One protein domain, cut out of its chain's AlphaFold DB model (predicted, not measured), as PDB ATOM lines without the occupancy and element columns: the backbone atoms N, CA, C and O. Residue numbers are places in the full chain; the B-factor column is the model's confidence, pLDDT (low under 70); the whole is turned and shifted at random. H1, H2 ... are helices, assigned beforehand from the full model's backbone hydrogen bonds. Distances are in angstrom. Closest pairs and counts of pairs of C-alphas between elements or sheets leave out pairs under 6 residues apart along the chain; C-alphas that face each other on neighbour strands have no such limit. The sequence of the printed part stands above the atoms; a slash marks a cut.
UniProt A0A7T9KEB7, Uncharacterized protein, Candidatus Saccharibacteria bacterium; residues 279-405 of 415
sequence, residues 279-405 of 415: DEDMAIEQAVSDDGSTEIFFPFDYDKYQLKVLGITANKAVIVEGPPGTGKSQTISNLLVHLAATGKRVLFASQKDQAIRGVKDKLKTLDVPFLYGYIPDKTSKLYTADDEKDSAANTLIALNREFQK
ATOM      1  N   ASP A 279      55.431   0.649   5.093       69.31
ATOM      2  CA  ASP A 279      53.991   0.500   5.376       69.31
ATOM      3  C   ASP A 279      53.645   0.626   6.886       69.31
ATOM      4  O   ASP A 279      52.523   0.331   7.309       69.31
ATOM      5  N   GLU A 280      54.592   1.067   7.726       74.12
ATOM      6  CA  GLU A 280      54.399   1.195   9.171       74.12
ATOM      7  C   GLU A 280      53.487   2.368   9.504       74.12
ATOM      8  O   GLU A 280      53.732   3.499   9.078       74.12
ATOM      9  N   ASP A 281      52.482   2.103  10.341       78.19
ATOM     10  CA  ASP A 281      51.547   3.111  10.840       78.19
ATOM     11  C   ASP A 281      50.881   3.913   9.703       78.19
ATOM     12  O   ASP A 281      50.745   5.131   9.786       78.19
ATOM     13  N   MET A 282      50.506   3.228   8.613       79.56
ATOM     14  CA  MET A 282      49.814   3.817   7.450       79.56
ATOM     15  C   MET A 282      48.369   3.325   7.266       79.56
ATOM     16  O   MET A 282      47.637   3.864   6.438       79.56
ATOM     17  N   ALA A 283      47.951   2.299   8.014       83.00
ATOM     18  CA  ALA A 283      46.626   1.675   7.920       83.00
ATOM     19  C   ALA A 283      45.867   1.667   9.263       83.00
ATOM     20  O   ALA A 283      45.052   0.783   9.531       83.00
ATOM     21  N   ILE A 284      46.169   2.624  10.141       85.88
ATOM     22  CA  ILE A 284      45.487   2.781  11.423       85.88
ATOM     23  C   ILE A 284      44.154   3.489  11.174       85.88
ATOM     24  O   ILE A 284      44.122   4.664  10.815       85.88
ATOM     25  N   GLU A 285      43.050   2.786  11.412       86.38
ATOM     26  CA  GLU A 285      41.713   3.375  11.454       86.38
ATOM     27  C   GLU A 285      41.112   3.177  12.844       86.38
ATOM     28  O   GLU A 285      40.782   2.063  13.256       86.38
ATOM     29  N   GLN A 286      40.971   4.273  13.582       88.38
ATOM     30  CA  GLN A 286      40.275   4.284  14.860       88.38
ATOM     31  C   GLN A 286      38.803   4.629  14.639       88.38
ATOM     32  O   GLN A 286      38.460   5.524  13.863       88.38
ATOM     33  N   ALA A 287      37.921   3.914  15.337       86.38
ATOM     34  CA  ALA A 287      36.510   4.255  15.357       86.38
ATOM     35  C   ALA A 287      36.333   5.591  16.085       86.38
ATOM     36  O   ALA A 287      36.699   5.713  17.250       86.38
ATOM     37  N   VAL A 288      35.771   6.574  15.383       89.56
ATOM     38  CA  VAL A 288      35.449   7.889  15.938       89.56
ATOM     39  C   VAL A 288      33.946   8.094  15.856       89.56
ATOM     40  O   VAL A 288      33.355   7.965  14.777       89.56
ATOM     41  N   SER A 289      33.334   8.426  16.988       88.69
ATOM     42  CA  SER A 289      31.920   8.778  17.084       88.69
ATOM     43  C   SER A 289      31.703   9.957  18.026       88.69
ATOM     44  O   SER A 289      32.408  10.142  19.017       88.69
ATOM     45  N   ASP A 290      30.694  10.758  17.693       89.88
ATOM     46  CA  ASP A 290      30.232  11.896  18.487       89.88
ATOM     47  C   ASP A 290      29.091  11.466  19.427       89.88
ATOM     48  O   ASP A 290      27.959  11.936  19.355       89.88
ATOM     49  N   ASP A 291      29.370  10.446  20.238       89.50
ATOM     50  CA  ASP A 291      28.468   9.886  21.257       89.50
ATOM     51  C   ASP A 291      29.060   9.995  22.677       89.50
ATOM     52  O   ASP A 291      28.536   9.415  23.629       89.50
ATOM     53  N   GLY A 292      30.162  10.742  22.813       86.44
ATOM     54  CA  GLY A 292      30.937  10.891  24.043       86.44
ATOM     55  C   GLY A 292      32.029   9.835  24.250       86.44
ATOM     56  O   GLY A 292      32.756   9.927  25.235       86.44
ATOM     57  N   SER A 293      32.181   8.851  23.354       87.56
ATOM     58  CA  SER A 293      33.278   7.869  23.426       87.56
ATOM     59  C   SER A 293      34.620   8.401  22.918       87.56
ATOM     60  O   SER A 293      35.666   7.884  23.308       87.56
ATOM     61  N   THR A 294      34.602   9.432  22.065       88.25
ATOM     62  CA  THR A 294      35.804  10.099  21.556       88.25
ATOM     63  C   THR A 294      35.911  11.505  22.133       88.25
ATOM     64  O   THR A 294      34.950  12.270  22.093       88.25
ATOM     65  N   GLU A 295      37.087  11.872  22.642       91.00
ATOM     66  CA  GLU A 295      37.364  13.259  23.016       91.00
ATOM     67  C   GLU A 295      37.503  14.110  21.750       91.00
ATOM     68  O   GLU A 295      38.436  13.940  20.967       91.00
ATOM     69  N   ILE A 296      36.561  15.026  21.529       94.88
ATOM     70  CA  ILE A 296      36.525  15.888  20.346       94.88
ATOM     71  C   ILE A 296      36.749  17.332  20.795       94.88
ATOM     72  O   ILE A 296      36.022  17.870  21.624       94.88
ATOM     73  N   PHE A 297      37.757  17.973  20.208       94.50
ATOM     74  CA  PHE A 297      38.163  19.351  20.510       94.50
ATOM     75  C   PHE A 297      38.042  20.206  19.244       94.50
ATOM     76  O   PHE A 297      38.993  20.853  18.809       94.50
ATOM     77  N   PHE A 298      36.883  20.129  18.593       95.38
ATOM     78  CA  PHE A 298      36.582  20.854  17.361       95.38
ATOM     79  C   PHE A 298      35.806  22.131  17.701       95.38
ATOM     80  O   PHE A 298      34.662  22.038  18.137       95.38
ATOM     81  N   PRO A 299      36.400  23.325  17.540       94.06
ATOM     82  CA  PRO A 299      35.735  24.579  17.888       94.06
ATOM     83  C   PRO A 299      34.745  25.086  16.827       94.06
ATOM     84  O   PRO A 299      34.022  26.046  17.081       94.06
ATOM     85  N   PHE A 300      34.715  24.483  15.637       95.00
ATOM     86  CA  PHE A 300      33.789  24.828  14.557       95.00
ATOM     87  C   PHE A 300      32.936  23.625  14.168       95.00
ATOM     88  O   PHE A 300      33.361  22.487  14.367       95.00
ATOM     89  N   ASP A 301      31.794  23.879  13.519       93.12
ATOM     90  CA  ASP A 301      30.893  22.830  13.032       93.12
ATOM     91  C   ASP A 301      31.635  21.753  12.224       93.12
ATOM     92  O   ASP A 301      32.642  22.011  11.552       93.12
ATOM     93  N   TYR A 302      31.137  20.528  12.266       93.38
ATOM     94  CA  TYR A 302      31.689  19.433  11.485       93.38
ATOM     95  C   TYR A 302      30.594  18.463  11.072       93.38
ATOM     96  O   TYR A 302      29.583  18.303  11.754       93.38
ATOM     97  N   ASP A 303      30.813  17.786   9.951       91.75
ATOM     98  CA  ASP A 303      30.039  16.613   9.577       91.75
ATOM     99  C   ASP A 303      30.770  15.306   9.935       91.75
ATOM    100  O   ASP A 303      31.920  15.276  10.388       91.75
ATOM    101  N   LYS A 304      30.089  14.184   9.698       90.19
ATOM    102  CA  LYS A 304      30.628  12.839   9.938       90.19
ATOM    103  C   LYS A 304      31.888  12.514   9.122       90.19
ATOM    104  O   LYS A 304      32.637  11.630   9.519       90.19
ATOM    105  N   TYR A 305      32.103  13.147   7.968       89.31
ATOM    106  CA  TYR A 305      33.278  12.909   7.123       89.31
ATOM    107  C   TYR A 305      34.482  13.690   7.641       89.31
ATOM    108  O   TYR A 305      35.578  13.143   7.710       89.31
ATOM    109  N   GLN A 306      34.270  14.930   8.080       91.94
ATOM    110  CA  GLN A 306      35.296  15.744   8.727       91.94
ATOM    111  C   GLN A 306      35.723  15.129  10.065       91.94
ATOM    112  O   GLN A 306      36.912  15.102  10.371       91.94
ATOM    113  N   LEU A 307      34.781  14.561  10.825       93.06
ATOM    114  CA  LEU A 307      35.079  13.866  12.079       93.06
ATOM    115  C   LEU A 307      35.974  12.629  11.879       93.06
ATOM    116  O   LEU A 307      36.880  12.389  12.675       93.06
ATOM    117  N   LYS A 308      35.777  11.872  10.790       91.19
ATOM    118  CA  LYS A 308      36.589  10.681  10.477       91.19
ATOM    119  C   LYS A 308      38.082  10.971  10.348       91.19
ATOM    120  O   LYS A 308      38.877  10.058  10.554       91.19
ATOM    121  N   VAL A 309      38.469  12.214  10.056       92.12
ATOM    122  CA  VAL A 309      39.882  12.612   9.986       92.12
ATOM    123  C   VAL A 309      40.600  12.351  11.314       92.12
ATOM    124  O   VAL A 309      41.767  11.980  11.293       92.12
ATOM    125  N   LEU A 310      39.913  12.444  12.462       92.81
ATOM    126  CA  LEU A 310      40.505  12.104  13.762       92.81
ATOM    127  C   LEU A 310      40.965  10.646  13.836       92.81
ATOM    128  O   LEU A 310      42.040  10.371  14.368       92.81
ATOM    129  N   GLY A 311      40.197   9.732  13.240       91.06
ATOM    130  CA  GLY A 311      40.443   8.293  13.313       91.06
ATOM    131  C   GLY A 311      41.712   7.847  12.594       91.06
ATOM    132  O   GLY A 311      42.190   6.741  12.827       91.06
ATOM    133  N   ILE A 312      42.271   8.717  11.753       90.56
ATOM    134  CA  ILE A 312      43.480   8.458  10.970       90.56
ATOM    135  C   ILE A 312      44.677   9.303  11.426       90.56
ATOM    136  O   ILE A 312      45.756   9.169  10.861       90.56
ATOM    137  N   THR A 313      44.539  10.135  12.465       89.00
ATOM    138  CA  THR A 313      45.631  11.004  12.963       89.00
ATOM    139  C   THR A 313      46.808  10.248  13.572       89.00
ATOM    140  O   THR A 313      47.892  10.810  13.710       89.00
ATOM    141  N   ALA A 314      46.607   8.981  13.937       86.44
ATOM    142  CA  ALA A 314      47.666   8.108  14.426       86.44
ATOM    143  C   ALA A 314      48.605   7.622  13.310       86.44
ATOM    144  O   ALA A 314      49.665   7.082  13.619       86.44
ATOM    145  N   ASN A 315      48.233   7.800  12.038       87.75
ATOM    146  CA  ASN A 315      49.095   7.419  10.929       87.75
ATOM    147  C   ASN A 315      50.246   8.412  10.749       87.75
ATOM    148  O   ASN A 315      50.082   9.619  10.938       87.75
ATOM    149  N   LYS A 316      51.403   7.910  10.311       84.31
ATOM    150  CA  LYS A 316      52.591   8.737  10.041       84.31
ATOM    151  C   LYS A 316      52.399   9.681   8.846       84.31
ATOM    152  O   LYS A 316      53.001  10.754   8.815       84.31
ATOM    153  N   ALA A 317      51.556   9.315   7.881       85.50
ATOM    154  CA  ALA A 317      51.143  10.185   6.785       85.50
ATOM    155  C   ALA A 317      49.690   9.904   6.382       85.50
ATOM    156  O   ALA A 317      49.260   8.754   6.327       85.50
ATOM    157  N   VAL A 318      48.940  10.963   6.077       86.31
ATOM    158  CA  VAL A 318      47.552  10.880   5.605       86.31
ATOM    159  C   VAL A 318      47.319  11.867   4.473       86.31
ATOM    160  O   VAL A 318      47.836  12.984   4.496       86.31
ATOM    161  N   ILE A 319      46.505  11.465   3.502       86.88
ATOM    162  CA  ILE A 319      45.999  12.351   2.455       86.88
ATOM    163  C   ILE A 319      44.501  12.495   2.685       86.88
ATOM    164  O   ILE A 319      43.771  11.506   2.727       86.88
ATOM    165  N   VAL A 320      44.049  13.735   2.863       86.25
ATOM    166  CA  VAL A 320      42.633  14.059   3.041       86.25
ATOM    167  C   VAL A 320      42.187  14.896   1.856       86.25
ATOM    168  O   VAL A 320      42.618  16.036   1.686       86.25
ATOM    169  N   GLU A 321      41.303  14.332   1.042       83.56
ATOM    170  CA  GLU A 321      40.723  15.015  -0.109       83.56
ATOM    171  C   GLU A 321      39.344  15.577   0.239       83.56
ATOM    172  O   GLU A 321      38.501  14.906   0.836       83.56
ATOM    173  N   GLY A 322      39.097  16.823  -0.157       78.62
ATOM    174  CA  GLY A 322      37.781  17.451  -0.063       78.62
ATOM    175  C   GLY A 322      37.434  18.127  -1.387       78.62
ATOM    176  O   GLY A 322      38.284  18.859  -1.899       78.62
ATOM    177  N   PRO A 323      36.230  17.949  -1.955       73.81
ATOM    178  CA  PRO A 323      35.755  18.733  -3.099       73.81
ATOM    179  C   PRO A 323      35.731  20.256  -2.828       73.81
ATOM    180  O   PRO A 323      35.867  20.703  -1.682       73.81
ATOM    181  N   PRO A 324      35.616  21.117  -3.855       69.88
ATOM    182  CA  PRO A 324      35.417  22.554  -3.656       69.88
ATOM    183  C   PRO A 324      34.186  22.842  -2.778       69.88
ATOM    184  O   PRO A 324      33.160  22.182  -2.902       69.88
ATOM    185  N   GLY A 325      34.291  23.808  -1.859       71.56
ATOM    186  CA  GLY A 325      33.175  24.220  -0.991       71.56
ATOM    187  C   GLY A 325      32.895  23.343   0.241       71.56
ATOM    188  O   GLY A 325      32.074  23.727   1.066       71.56
ATOM    189  N   THR A 326      33.597  22.223   0.454       72.12
ATOM    190  CA  THR A 326      33.333  21.296   1.583       72.12
ATOM    191  C   THR A 326      34.003  21.686   2.907       72.12
ATOM    192  O   THR A 326      34.328  20.832   3.727       72.12
ATOM    193  N   GLY A 327      34.284  22.975   3.117       80.94
ATOM    194  CA  GLY A 327      34.834  23.458   4.388       80.94
ATOM    195  C   GLY A 327      36.250  22.964   4.723       80.94
ATOM    196  O   GLY A 327      36.553  22.765   5.895       80.94
ATOM    197  N   LYS A 328      37.144  22.793   3.736       87.25
ATOM    198  CA  LYS A 328      38.533  22.326   3.963       87.25
ATOM    199  C   LYS A 328      39.275  23.119   5.049       87.25
ATOM    200  O   LYS A 328      39.817  22.529   5.977       87.25
ATOM    201  N   SER A 329      39.233  24.453   4.997       87.56
ATOM    202  CA  SER A 329      39.872  25.311   6.010       87.56
ATOM    203  C   SER A 329      39.281  25.115   7.410       87.56
ATOM    204  O   SER A 329      39.982  25.256   8.409       87.56
ATOM    205  N   GLN A 330      37.997  24.756   7.498       90.38
ATOM    206  CA  GLN A 330      37.323  24.443   8.756       90.38
ATOM    207  C   GLN A 330      37.782  23.098   9.318       90.38
ATOM    208  O   GLN A 330      38.117  23.036  10.496       90.38
ATOM    209  N   THR A 331      37.894  22.067   8.475       92.94
ATOM    210  CA  THR A 331      38.484  20.776   8.859       92.94
ATOM    211  C   THR A 331      39.916  20.941   9.355       92.94
ATOM    212  O   THR A 331      40.253  20.407  10.406       92.94
ATOM    213  N   ILE A 332      40.736  21.729   8.648       93.94
ATOM    214  CA  ILE A 332      42.109  22.036   9.068       93.94
ATOM    215  C   ILE A 332      42.099  22.715  10.438       93.94
ATOM    216  O   ILE A 332      42.765  22.244  11.351       93.94
ATOM    217  N   SER A 333      41.306  23.775  10.617       94.94
ATOM    218  CA  SER A 333      41.258  24.515  11.888       94.94
ATOM    219  C   SER A 333      40.824  23.623  13.059       94.94
ATOM    220  O   SER A 333      41.436  23.664  14.122       94.94
ATOM    221  N   ASN A 334      39.813  22.776  12.845       95.31
ATOM    222  CA  ASN A 334      39.346  21.798  13.825       95.31
ATOM    223  C   ASN A 334      40.442  20.796  14.204       95.31
ATOM    224  O   ASN A 334      40.681  20.551  15.386       95.31
ATOM    225  N   LEU A 335      41.154  20.267  13.208       95.38
ATOM    226  CA  LEU A 335      42.243  19.326  13.432       95.38
ATOM    227  C   LEU A 335      43.421  19.971  14.175       95.38
ATOM    228  O   LEU A 335      43.947  19.367  15.105       95.38
ATOM    229  N   LEU A 336      43.810  21.198  13.812       95.31
ATOM    230  CA  LEU A 336      44.885  21.930  14.488       95.31
ATOM    231  C   LEU A 336      44.583  22.123  15.975       95.31
ATOM    232  O   LEU A 336      45.440  21.844  16.811       95.31
ATOM    233  N   VAL A 337      43.362  22.554  16.305       95.19
ATOM    234  CA  VAL A 337      42.954  22.762  17.700       95.19
ATOM    235  C   VAL A 337      42.883  21.444  18.457       95.19
ATOM    236  O   VAL A 337      43.374  21.377  19.580       95.19
ATOM    237  N   HIS A 338      42.372  20.378  17.842       95.19
ATOM    238  CA  HIS A 338      42.343  19.069  18.487       95.19
ATOM    239  C   HIS A 338      43.737  18.511  18.774       95.19
ATOM    240  O   HIS A 338      44.011  18.053  19.885       95.19
ATOM    241  N   LEU A 339      44.649  18.587  17.806       94.62
ATOM    242  CA  LEU A 339      46.027  18.148  17.995       94.62
ATOM    243  C   LEU A 339      46.735  18.993  19.068       94.62
ATOM    244  O   LEU A 339      47.418  18.442  19.928       94.62
ATOM    245  N   ALA A 340      46.528  20.312  19.078       93.38
ATOM    246  CA  ALA A 340      47.081  21.184  20.112       93.38
ATOM    247  C   ALA A 340      46.514  20.866  21.510       93.38
ATOM    248  O   ALA A 340      47.276  20.730  22.467       93.38
ATOM    249  N   ALA A 341      45.194  20.682  21.627       92.88
ATOM    250  CA  ALA A 341      44.513  20.346  22.879       92.88
ATOM    251  C   ALA A 341      44.954  18.987  23.448       92.88
ATOM    252  O   ALA A 341      45.025  18.817  24.662       92.88
ATOM    253  N   THR A 342      45.328  18.045  22.579       92.75
ATOM    254  CA  THR A 342      45.879  16.728  22.951       92.75
ATOM    255  C   THR A 342      47.405  16.735  23.143       92.75
ATOM    256  O   THR A 342      48.042  15.684  23.225       92.75
ATOM    257  N   GLY A 343      48.018  17.922  23.242       91.44
ATOM    258  CA  GLY A 343      49.431  18.099  23.585       91.44
ATOM    259  C   GLY A 343      50.409  17.904  22.422       91.44
ATOM    260  O   GLY A 343      51.615  17.772  22.650       91.44
ATOM    261  N   LYS A 344      49.933  17.869  21.172       92.94
ATOM    262  CA  LYS A 344      50.797  17.799  19.987       92.94
ATOM    263  C   LYS A 344      51.301  19.189  19.602       92.94
ATOM    264  O   LYS A 344      50.623  20.198  19.760       92.94
ATOM    265  N   ARG A 345      52.507  19.225  19.033       91.44
ATOM    266  CA  ARG A 345      53.058  20.409  18.361       91.44
ATOM    267  C   ARG A 345      52.783  20.264  16.875       91.44
ATOM    268  O   ARG A 345      53.134  19.234  16.305       91.44
ATOM    269  N   VAL A 346      52.169  21.272  16.269       93.06
ATOM    270  CA  VAL A 346      51.720  21.197  14.878       93.06
ATOM    271  C   VAL A 346      52.313  22.352  14.087       93.06
ATOM    272  O   VAL A 346      52.203  23.505  14.497       93.06
ATOM    273  N   LEU A 347      52.933  22.032  12.952       93.25
ATOM    274  CA  LEU A 347      53.312  23.006  11.937       93.25
ATOM    275  C   LEU A 347      52.295  22.916  10.802       93.25
ATOM    276  O   LEU A 347      52.134  21.860  10.195       93.25
ATOM    277  N   PHE A 348      51.620  24.024  10.522       93.44
ATOM    278  CA  PHE A 348      50.759  24.156   9.355       93.44
ATOM    279  C   PHE A 348      51.464  25.010   8.303       93.44
ATOM    280  O   PHE A 348      51.902  26.119   8.605       93.44
ATOM    281  N   ALA A 349      51.564  24.492   7.082       90.44
ATOM    282  CA  ALA A 349      52.184  25.167   5.949       90.44
ATOM    283  C   ALA A 349      51.293  25.046   4.706       90.44
ATOM    284  O   ALA A 349      50.543  24.082   4.551       90.44
ATOM    285  N   SER A 350      51.374  26.033   3.816       82.94
ATOM    286  CA  SER A 350      50.689  26.034   2.525       82.94
ATOM    287  C   SER A 350      51.499  26.833   1.511       82.94
ATOM    288  O   SER A 350      52.198  27.767   1.889       82.94
ATOM    289  N   GLN A 351      51.366  26.492   0.230       69.31
ATOM    290  CA  GLN A 351      51.963  27.262  -0.861       69.31
ATOM    291  C   GLN A 351      51.277  28.627  -1.049       69.31
ATOM    292  O   GLN A 351      51.911  29.570  -1.501       69.31
ATOM    293  N   LYS A 352      49.983  28.747  -0.712       71.88
ATOM    294  CA  LYS A 352      49.207  29.983  -0.903       71.88
ATOM    295  C   LYS A 352      49.056  30.734   0.424       71.88
ATOM    296  O   LYS A 352      48.400  30.225   1.336       71.88
ATOM    297  N   ASP A 353      49.554  31.971   0.503       71.62
ATOM    298  CA  ASP A 353      49.441  32.835   1.700       71.62
ATOM    299  C   ASP A 353      47.976  33.002   2.159       71.62
ATOM    300  O   ASP A 353      47.657  32.907   3.346       71.62
ATOM    301  N   GLN A 354      47.036  33.113   1.212       74.12
ATOM    302  CA  GLN A 354      45.599  33.200   1.504       74.12
ATOM    303  C   GLN A 354      45.063  31.989   2.289       74.12
ATOM    304  O   GLN A 354      44.191  32.148   3.144       74.12
ATOM    305  N   ALA A 355      45.578  30.781   2.037       82.56
ATOM    306  CA  ALA A 355      45.159  29.587   2.768       82.56
ATOM    307  C   ALA A 355      45.650  29.620   4.223       82.56
ATOM    308  O   ALA A 355      44.897  29.267   5.133       82.56
ATOM    309  N   ILE A 356      46.880  30.101   4.452       87.62
ATOM    310  CA  ILE A 356      47.442  30.273   5.798       87.62
ATOM    311  C   ILE A 356      46.638  31.320   6.571       87.62
ATOM    312  O   ILE A 356      46.187  31.050   7.686       87.62
ATOM    313  N   ARG A 357      46.383  32.479   5.953       84.75
ATOM    314  CA  ARG A 357      45.572  33.562   6.527       84.75
ATOM    315  C   ARG A 357      44.159  33.108   6.867       84.75
ATOM    316  O   ARG A 357      43.715  33.321   7.986       84.75
ATOM    317  N   GLY A 358      43.489  32.408   5.951       87.62
ATOM    318  CA  GLY A 358      42.126  31.922   6.171       87.62
ATOM    319  C   GLY A 358      42.001  30.991   7.382       87.62
ATOM    320  O   GLY A 358      41.001  31.041   8.096       87.62
ATOM    321  N   VAL A 359      43.017  30.166   7.651       92.00
ATOM    322  CA  VAL A 359      43.072  29.334   8.864       92.00
ATOM    323  C   VAL A 359      43.441  30.175  10.090       92.00
ATOM    324  O   VAL A 359      42.764  30.073  11.108       92.00
ATOM    325  N   LYS A 360      44.457  31.046   9.998       91.25
ATOM    326  CA  LYS A 360      44.885  31.950  11.082       91.25
ATOM    327  C   LYS A 360      43.730  32.815  11.592       91.25
ATOM    328  O   LYS A 360      43.454  32.820  12.788       91.25
ATOM    329  N   ASP A 361      43.039  33.511  10.696       90.56
ATOM    330  CA  ASP A 361      41.935  34.412  11.035       90.56
ATOM    331  C   ASP A 361      40.774  33.642  11.665       90.56
ATOM    332  O   ASP A 361      40.157  34.118  12.615       90.56
ATOM    333  N   LYS A 362      40.526  32.412  11.201       91.81
ATOM    334  CA  LYS A 362      39.543  31.513  11.804       91.81
ATOM    335  C   LYS A 362      39.964  31.081  13.212       91.81
ATOM    336  O   LYS A 362      39.147  31.157  14.116       91.81
ATOM    337  N   LEU A 363      41.223  30.709  13.445       93.25
ATOM    338  CA  LEU A 363      41.723  30.412  14.796       93.25
ATOM    339  C   LEU A 363      41.689  31.642  15.716       93.25
ATOM    340  O   LEU A 363      41.427  31.511  16.909       93.25
ATOM    341  N   LYS A 364      41.915  32.841  15.170       91.56
ATOM    342  CA  LYS A 364      41.864  34.110  15.909       91.56
ATOM    343  C   LYS A 364      40.480  34.396  16.495       91.56
ATOM    344  O   LYS A 364      40.407  34.987  17.568       91.56
ATOM    345  N   THR A 365      39.396  33.951  15.852       93.94
ATOM    346  CA  THR A 365      38.030  34.165  16.371       93.94
ATOM    347  C   THR A 365      37.738  33.402  17.663       93.94
ATOM    348  O   THR A 365      36.765  33.723  18.339       93.94
ATOM    349  N   LEU A 366      38.575  32.421  18.018       93.00
ATOM    350  CA  LEU A 366      38.437  31.645  19.251       93.00
ATOM    351  C   LEU A 366      38.875  32.420  20.497       93.00
ATOM    352  O   LEU A 366      38.557  31.994  21.601       93.00
ATOM    353  N   ASP A 367      39.619  33.518  20.320       89.75
ATOM    354  CA  ASP A 367      40.134  34.372  21.399       89.75
ATOM    355  C   ASP A 367      40.913  33.599  22.485       89.75
ATOM    356  O   ASP A 367      40.923  33.955  23.661       89.75
ATOM    357  N   VAL A 368      41.577  32.505  22.091       88.88
ATOM    358  CA  VAL A 368      42.443  31.717  22.977       88.88
ATOM    359  C   VAL A 368      43.857  32.307  22.931       88.88
ATOM    360  O   VAL A 368      44.515  32.229  21.885       88.88
ATOM    361  N   PRO A 369      44.367  32.878  24.039       85.38
ATOM    362  CA  PRO A 369      45.697  33.471  24.057       85.38
ATOM    363  C   PRO A 369      46.776  32.441  23.727       85.38
ATOM    364  O   PRO A 369      46.769  31.329  24.250       85.38
ATOM    365  N   PHE A 370      47.739  32.838  22.894       86.44
ATOM    366  CA  PHE A 370      48.924  32.038  22.555       86.44
ATOM    367  C   PHE A 370      48.634  30.685  21.877       86.44
ATOM    368  O   PHE A 370      49.512  29.824  21.849       86.44
ATOM    369  N   LEU A 371      47.438  30.501  21.302       88.44
ATOM    370  CA  LEU A 371      47.048  29.265  20.613       88.44
ATOM    371  C   LEU A 371      47.946  28.938  19.409       88.44
ATOM    372  O   LEU A 371      48.198  27.770  19.121       88.44
ATOM    373  N   TYR A 372      48.424  29.958  18.695       89.94
ATOM    374  CA  TYR A 372      49.253  29.798  17.505       89.94
ATOM    375  C   TYR A 372      50.351  30.864  17.432       89.94
ATOM    376  O   TYR A 372      50.235  31.953  17.994       89.94
ATOM    377  N   GLY A 373      51.416  30.551  16.694       88.12
ATOM    378  CA  GLY A 373      52.403  31.521  16.230       88.12
ATOM    379  C   GLY A 373      52.362  31.586  14.710       88.12
ATOM    380  O   GLY A 373      52.611  30.581  14.051       88.12
ATOM    381  N   TYR A 374      52.034  32.751  14.154       89.12
ATOM    382  CA  TYR A 374      51.975  32.943  12.707       89.12
ATOM    383  C   TYR A 374      53.329  33.423  12.175       89.12
ATOM    384  O   TYR A 374      53.959  34.296  12.764       89.12
ATOM    385  N   ILE A 375      53.809  32.864  11.070       86.06
ATOM    386  CA  ILE A 375      54.997  33.382  10.386       86.06
ATOM    387  C   ILE A 375      54.491  34.055   9.111       86.06
ATOM    388  O   ILE A 375      54.217  33.348   8.143       86.06
ATOM    389  N   PRO A 376      54.280  35.385   9.124       74.12
ATOM    390  CA  PRO A 376      53.835  36.084   7.935       74.12
ATOM    391  C   PRO A 376      54.941  36.114   6.892       74.12
ATOM    392  O   PRO A 376      56.108  36.360   7.217       74.12
ATOM    393  N   ASP A 377      54.550  35.955   5.634       70.94
ATOM    394  CA  ASP A 377      55.398  36.384   4.540       70.94
ATOM    395  C   ASP A 377      55.443  37.923   4.518       70.94
ATOM    396  O   ASP A 377      54.437  38.591   4.271       70.94
ATOM    397  N   LYS A 378      56.618  38.491   4.819       65.88
ATOM    398  CA  LYS A 378      56.835  39.945   4.869       65.88
ATOM    399  C   LYS A 378      56.913  40.579   3.483       65.88
ATOM    400  O   LYS A 378      56.840  41.804   3.389       65.88
ATOM    401  N   THR A 379      57.075  39.776   2.436       52.00
ATOM    402  CA  THR A 379      57.099  40.245   1.048       52.00
ATOM    403  C   THR A 379      55.727  40.182   0.372       52.00
ATOM    404  O   THR A 379      55.512  40.848  -0.641       52.00
ATOM    405  N   SER A 380      54.759  39.481   0.973       55.78
ATOM    406  CA  SER A 380      53.375  39.406   0.494       55.78
ATOM    407  C   SER A 380      52.706  40.785   0.436       55.78
ATOM    408  O   SER A 380      52.718  41.551   1.401       55.78
ATOM    409  N   LYS A 381      52.014  41.083  -0.675       49.81
ATOM    410  CA  LYS A 381      51.178  42.298  -0.810       49.81
ATOM    411  C   LYS A 381      50.006  42.331   0.180       49.81
ATOM    412  O   LYS A 381      49.444  43.396   0.421       49.81
ATOM    413  N   LEU A 382      49.633  41.176   0.734       55.59
ATOM    414  CA  LEU A 382      48.594  41.050   1.755       55.59
ATOM    415  C   LEU A 382      49.128  41.336   3.163       55.59
ATOM    416  O   LEU A 382      48.347  41.333   4.110       55.59
ATOM    417  N   TYR A 383      50.438  41.558   3.326       65.62
ATOM    418  CA  TYR A 383      51.040  41.839   4.621       65.62
ATOM    419  C   TYR A 383      50.478  43.127   5.228       65.62
ATOM    420  O   TYR A 383      50.596  44.226   4.684       65.62
ATOM    421  N   THR A 384      49.877  42.980   6.402       75.50
ATOM    422  CA  THR A 384      49.299  44.073   7.175       75.50
ATOM    423  C   THR A 384      50.002  44.226   8.519       75.50
ATOM    424  O   THR A 384      50.681  43.328   9.015       75.50
ATOM    425  N   ALA A 385      49.782  45.365   9.178       77.62
ATOM    426  CA  ALA A 385      50.240  45.556  10.553       77.62
ATOM    427  C   ALA A 385      49.626  44.535  11.532       77.62
ATOM    428  O   ALA A 385      50.224  44.255  12.570       77.62
ATOM    429  N   ASP A 386      48.449  43.983  11.221       79.69
ATOM    430  CA  ASP A 386      47.814  42.955  12.046       79.69
ATOM    431  C   ASP A 386      48.512  41.598  11.912       79.69
ATOM    432  O   ASP A 386      48.604  40.869  12.898       79.69
ATOM    433  N   ASP A 387      49.110  41.298  10.760       80.06
ATOM    434  CA  ASP A 387      49.932  40.098  10.585       80.06
ATOM    435  C   ASP A 387      51.198  40.130  11.431       80.06
ATOM    436  O   ASP A 387      51.555  39.127  12.049       80.06
ATOM    437  N   GLU A 388      51.852  41.291  11.520       81.06
ATOM    438  CA  GLU A 388      53.013  41.433  12.396       81.06
ATOM    439  C   GLU A 388      52.602  41.272  13.860       81.06
ATOM    440  O   GLU A 388      53.309  40.610  14.619       81.06
ATOM    441  N   LYS A 389      51.452  41.819  14.282       81.31
ATOM    442  CA  LYS A 389      50.941  41.633  15.655       81.31
ATOM    443  C   LYS A 389      50.685  40.165  15.980       81.31
ATOM    444  O   LYS A 389      51.053  39.732  17.068       81.31
ATOM    445  N   ASP A 390      50.096  39.428  15.042       83.44
ATOM    446  CA  ASP A 390      49.794  38.000  15.186       83.44
ATOM    447  C   ASP A 390      51.045  37.111  15.020       83.44
ATOM    448  O   ASP A 390      50.972  35.887  15.178       83.44
ATOM    449  N   SER A 391      52.198  37.703  14.683       85.50
ATOM    450  CA  SER A 391      53.414  36.951  14.400       85.50
ATOM    451  C   SER A 391      53.895  36.144  15.604       85.50
ATOM    452  O   SER A 391      53.798  36.566  16.757       85.50
ATOM    453  N   ALA A 392      54.517  34.999  15.334       86.19
ATOM    454  CA  ALA A 392      55.105  34.128  16.339       86.19
ATOM    455  C   ALA A 392      56.090  34.887  17.239       86.19
ATOM    456  O   ALA A 392      56.114  34.663  18.446       86.19
ATOM    457  N   ALA A 393      56.856  35.831  16.680       82.88
ATOM    458  CA  ALA A 393      57.761  36.677  17.449       82.88
ATOM    459  C   ALA A 393      57.009  37.520  18.492       82.88
ATOM    460  O   ALA A 393      57.363  37.502  19.673       82.88
ATOM    461  N   ASN A 394      55.943  38.215  18.086       83.00
ATOM    462  CA  ASN A 394      55.151  39.038  18.999       83.00
ATOM    463  C   ASN A 394      54.351  38.199  20.000       83.00
ATOM    464  O   ASN A 394      54.322  38.544  21.185       83.00
ATOM    465  N   THR A 395      53.804  37.059  19.578       85.62
ATOM    466  CA  THR A 395      53.152  36.087  20.466       85.62
ATOM    467  C   THR A 395      54.114  35.590  21.547       85.62
ATOM    468  O   THR A 395      53.762  35.586  22.726       85.62
ATOM    469  N   LEU A 396      55.359  35.250  21.193       85.25
ATOM    470  CA  LEU A 396      56.381  34.811  22.151       85.25
ATOM    471  C   LEU A 396      56.814  35.932  23.107       85.25
ATOM    472  O   LEU A 396      56.997  35.686  24.301       85.25
ATOM    473  N   ILE A 397      56.949  37.170  22.617       84.75
ATOM    474  CA  ILE A 397      57.242  38.335  23.468       84.75
ATOM    475  C   ILE A 397      56.116  38.551  24.485       84.75
ATOM    476  O   ILE A 397      56.388  38.779  25.668       84.75
ATOM    477  N   ALA A 398      54.858  38.481  24.044       83.88
ATOM    478  CA  ALA A 398      53.694  38.624  24.910       83.88
ATOM    479  C   ALA A 398      53.609  37.486  25.942       83.88
ATOM    480  O   ALA A 398      53.422  37.758  27.128       83.88
ATOM    481  N   LEU A 399      53.856  36.243  25.521       85.12
ATOM    482  CA  LEU A 399      53.892  35.071  26.394       85.12
ATOM    483  C   LEU A 399      54.959  35.216  27.490       85.12
ATOM    484  O   LEU A 399      54.685  35.007  28.670       85.12
ATOM    485  N   ASN A 400      56.172  35.642  27.123       84.50
ATOM    486  CA  ASN A 400      57.252  35.860  28.084       84.50
ATOM    487  C   ASN A 400      56.901  36.955  29.111       84.50
ATOM    488  O   ASN A 400      57.205  36.817  30.295       84.50
ATOM    489  N   ARG A 401      56.216  38.028  28.687       84.31
ATOM    490  CA  ARG A 401      55.732  39.075  29.607       84.31
ATOM    491  C   ARG A 401      54.689  38.542  30.591       84.31
ATOM    492  O   ARG A 401      54.767  38.886  31.768       84.31
ATOM    493  N   GLU A 402      53.746  37.717  30.139       82.94
ATOM    494  CA  GLU A 402      52.755  37.065  31.011       82.94
ATOM    495  C   GLU A 402      53.432  36.173  32.065       82.94
ATOM    496  O   GLU A 402      53.192  36.334  33.264       82.94
ATOM    497  N   PHE A 403      54.384  35.325  31.660       77.81
ATOM    498  CA  PHE A 403      55.131  34.485  32.605       77.81
ATOM    499  C   PHE A 403      55.980  35.283  33.605       77.81
ATOM    500  O   PHE A 403      56.166  34.846  34.743       77.81
ATOM    501  N   GLN A 404      56.495  36.456  33.221       75.25
ATOM    502  CA  GLN A 404      57.226  37.324  34.147       75.25
ATOM    503  C   GLN A 404      56.312  38.031  35.155       75.25
ATOM    504  O   GLN A 404      56.710  38.189  36.310       75.25
ATOM    505  N   LYS A 405      55.081  38.398  34.775       66.06
ATOM    506  CA  LYS A 405      54.085  38.941  35.715       66.06
ATOM    507  C   LYS A 405      53.665  37.910  36.768       66.06
ATOM    508  O   LYS A 405      53.497  38.272  37.931       66.06
TER     509      LYS A 405
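What this domain is: This is residues 279 to 405 of the 415 residues of an uncharacterized protein of Candidatus Saccharibacteria bacterium (UniProt A0A7T9KEB7). Three helices, H1, H2 and H3, stand in a loose row with H2 in the middle, and the long links between them run through stretches with no named element. H4 and H5 lie at the far end past H3, where residues 400 to 405 of H5 stick out. The printed part has 127 residues with five named helices, H1 to H5 in chain order, and no named strand. It is all helix by class, though the helices hold 54 of the 127 residues. It is only just compact, close to loose, with a radius of gyration of the C-alphas of 16.3 A and spans of 42 by 37 by 31 A.

How they stand to each other: After residues 279 to 303, H1, residues 304 to 312, only just touches H2, residues 328 to 341, with 3 pairs of C-alphas within 8 A. The closest are those of Gln 306 and Thr 331, 6.0 A apart, and the helices run the same way at a steep tilt of 45 degrees. H2, with residues 329 to 333 alone, touches H3, residues 353 to 364. Their closest C-alphas are those of Ser 329 and Val 359, 5.9 A apart, and they run the same way at a steep tilt of 52 degrees. H1 and H3 are apart. H4, residues 385 to 389, is apart from H3. H4 and H5, residues 392 to 405, are close but not clearly touching, with the C-alphas of Glu 388 and Asn 394 closest at 7.3 A. Every O i to N i+4 pair is within hydrogen-bond range in H2, H3, H4 and H5; in H1 1 of 5 is, beside 5 of 6 O i to N i+3 pairs.

Where its parts are: H1 begins at C-alpha 304 (30.628, 12.839, 9.938) and is 13.6 A long. H2 measures 19.9 A, H3 16.2 A and H4 6.5 A. H5 measures 20.0 A and ends at C-alpha 405 (54.085, 38.941, 35.715).

The domain as a whole: The C-alphas of Asp 279 and Lys 405, 49.0 A apart, are the two farthest apart. The printed part has no cut. The links H1 to H2, H2 to H3 and H3 to H4 are long, and H4 to H5 is tight. The mean pLDDT of the printed part is 85.1, with residues 279, 324, 351, 378 to 383 and 405 under 70.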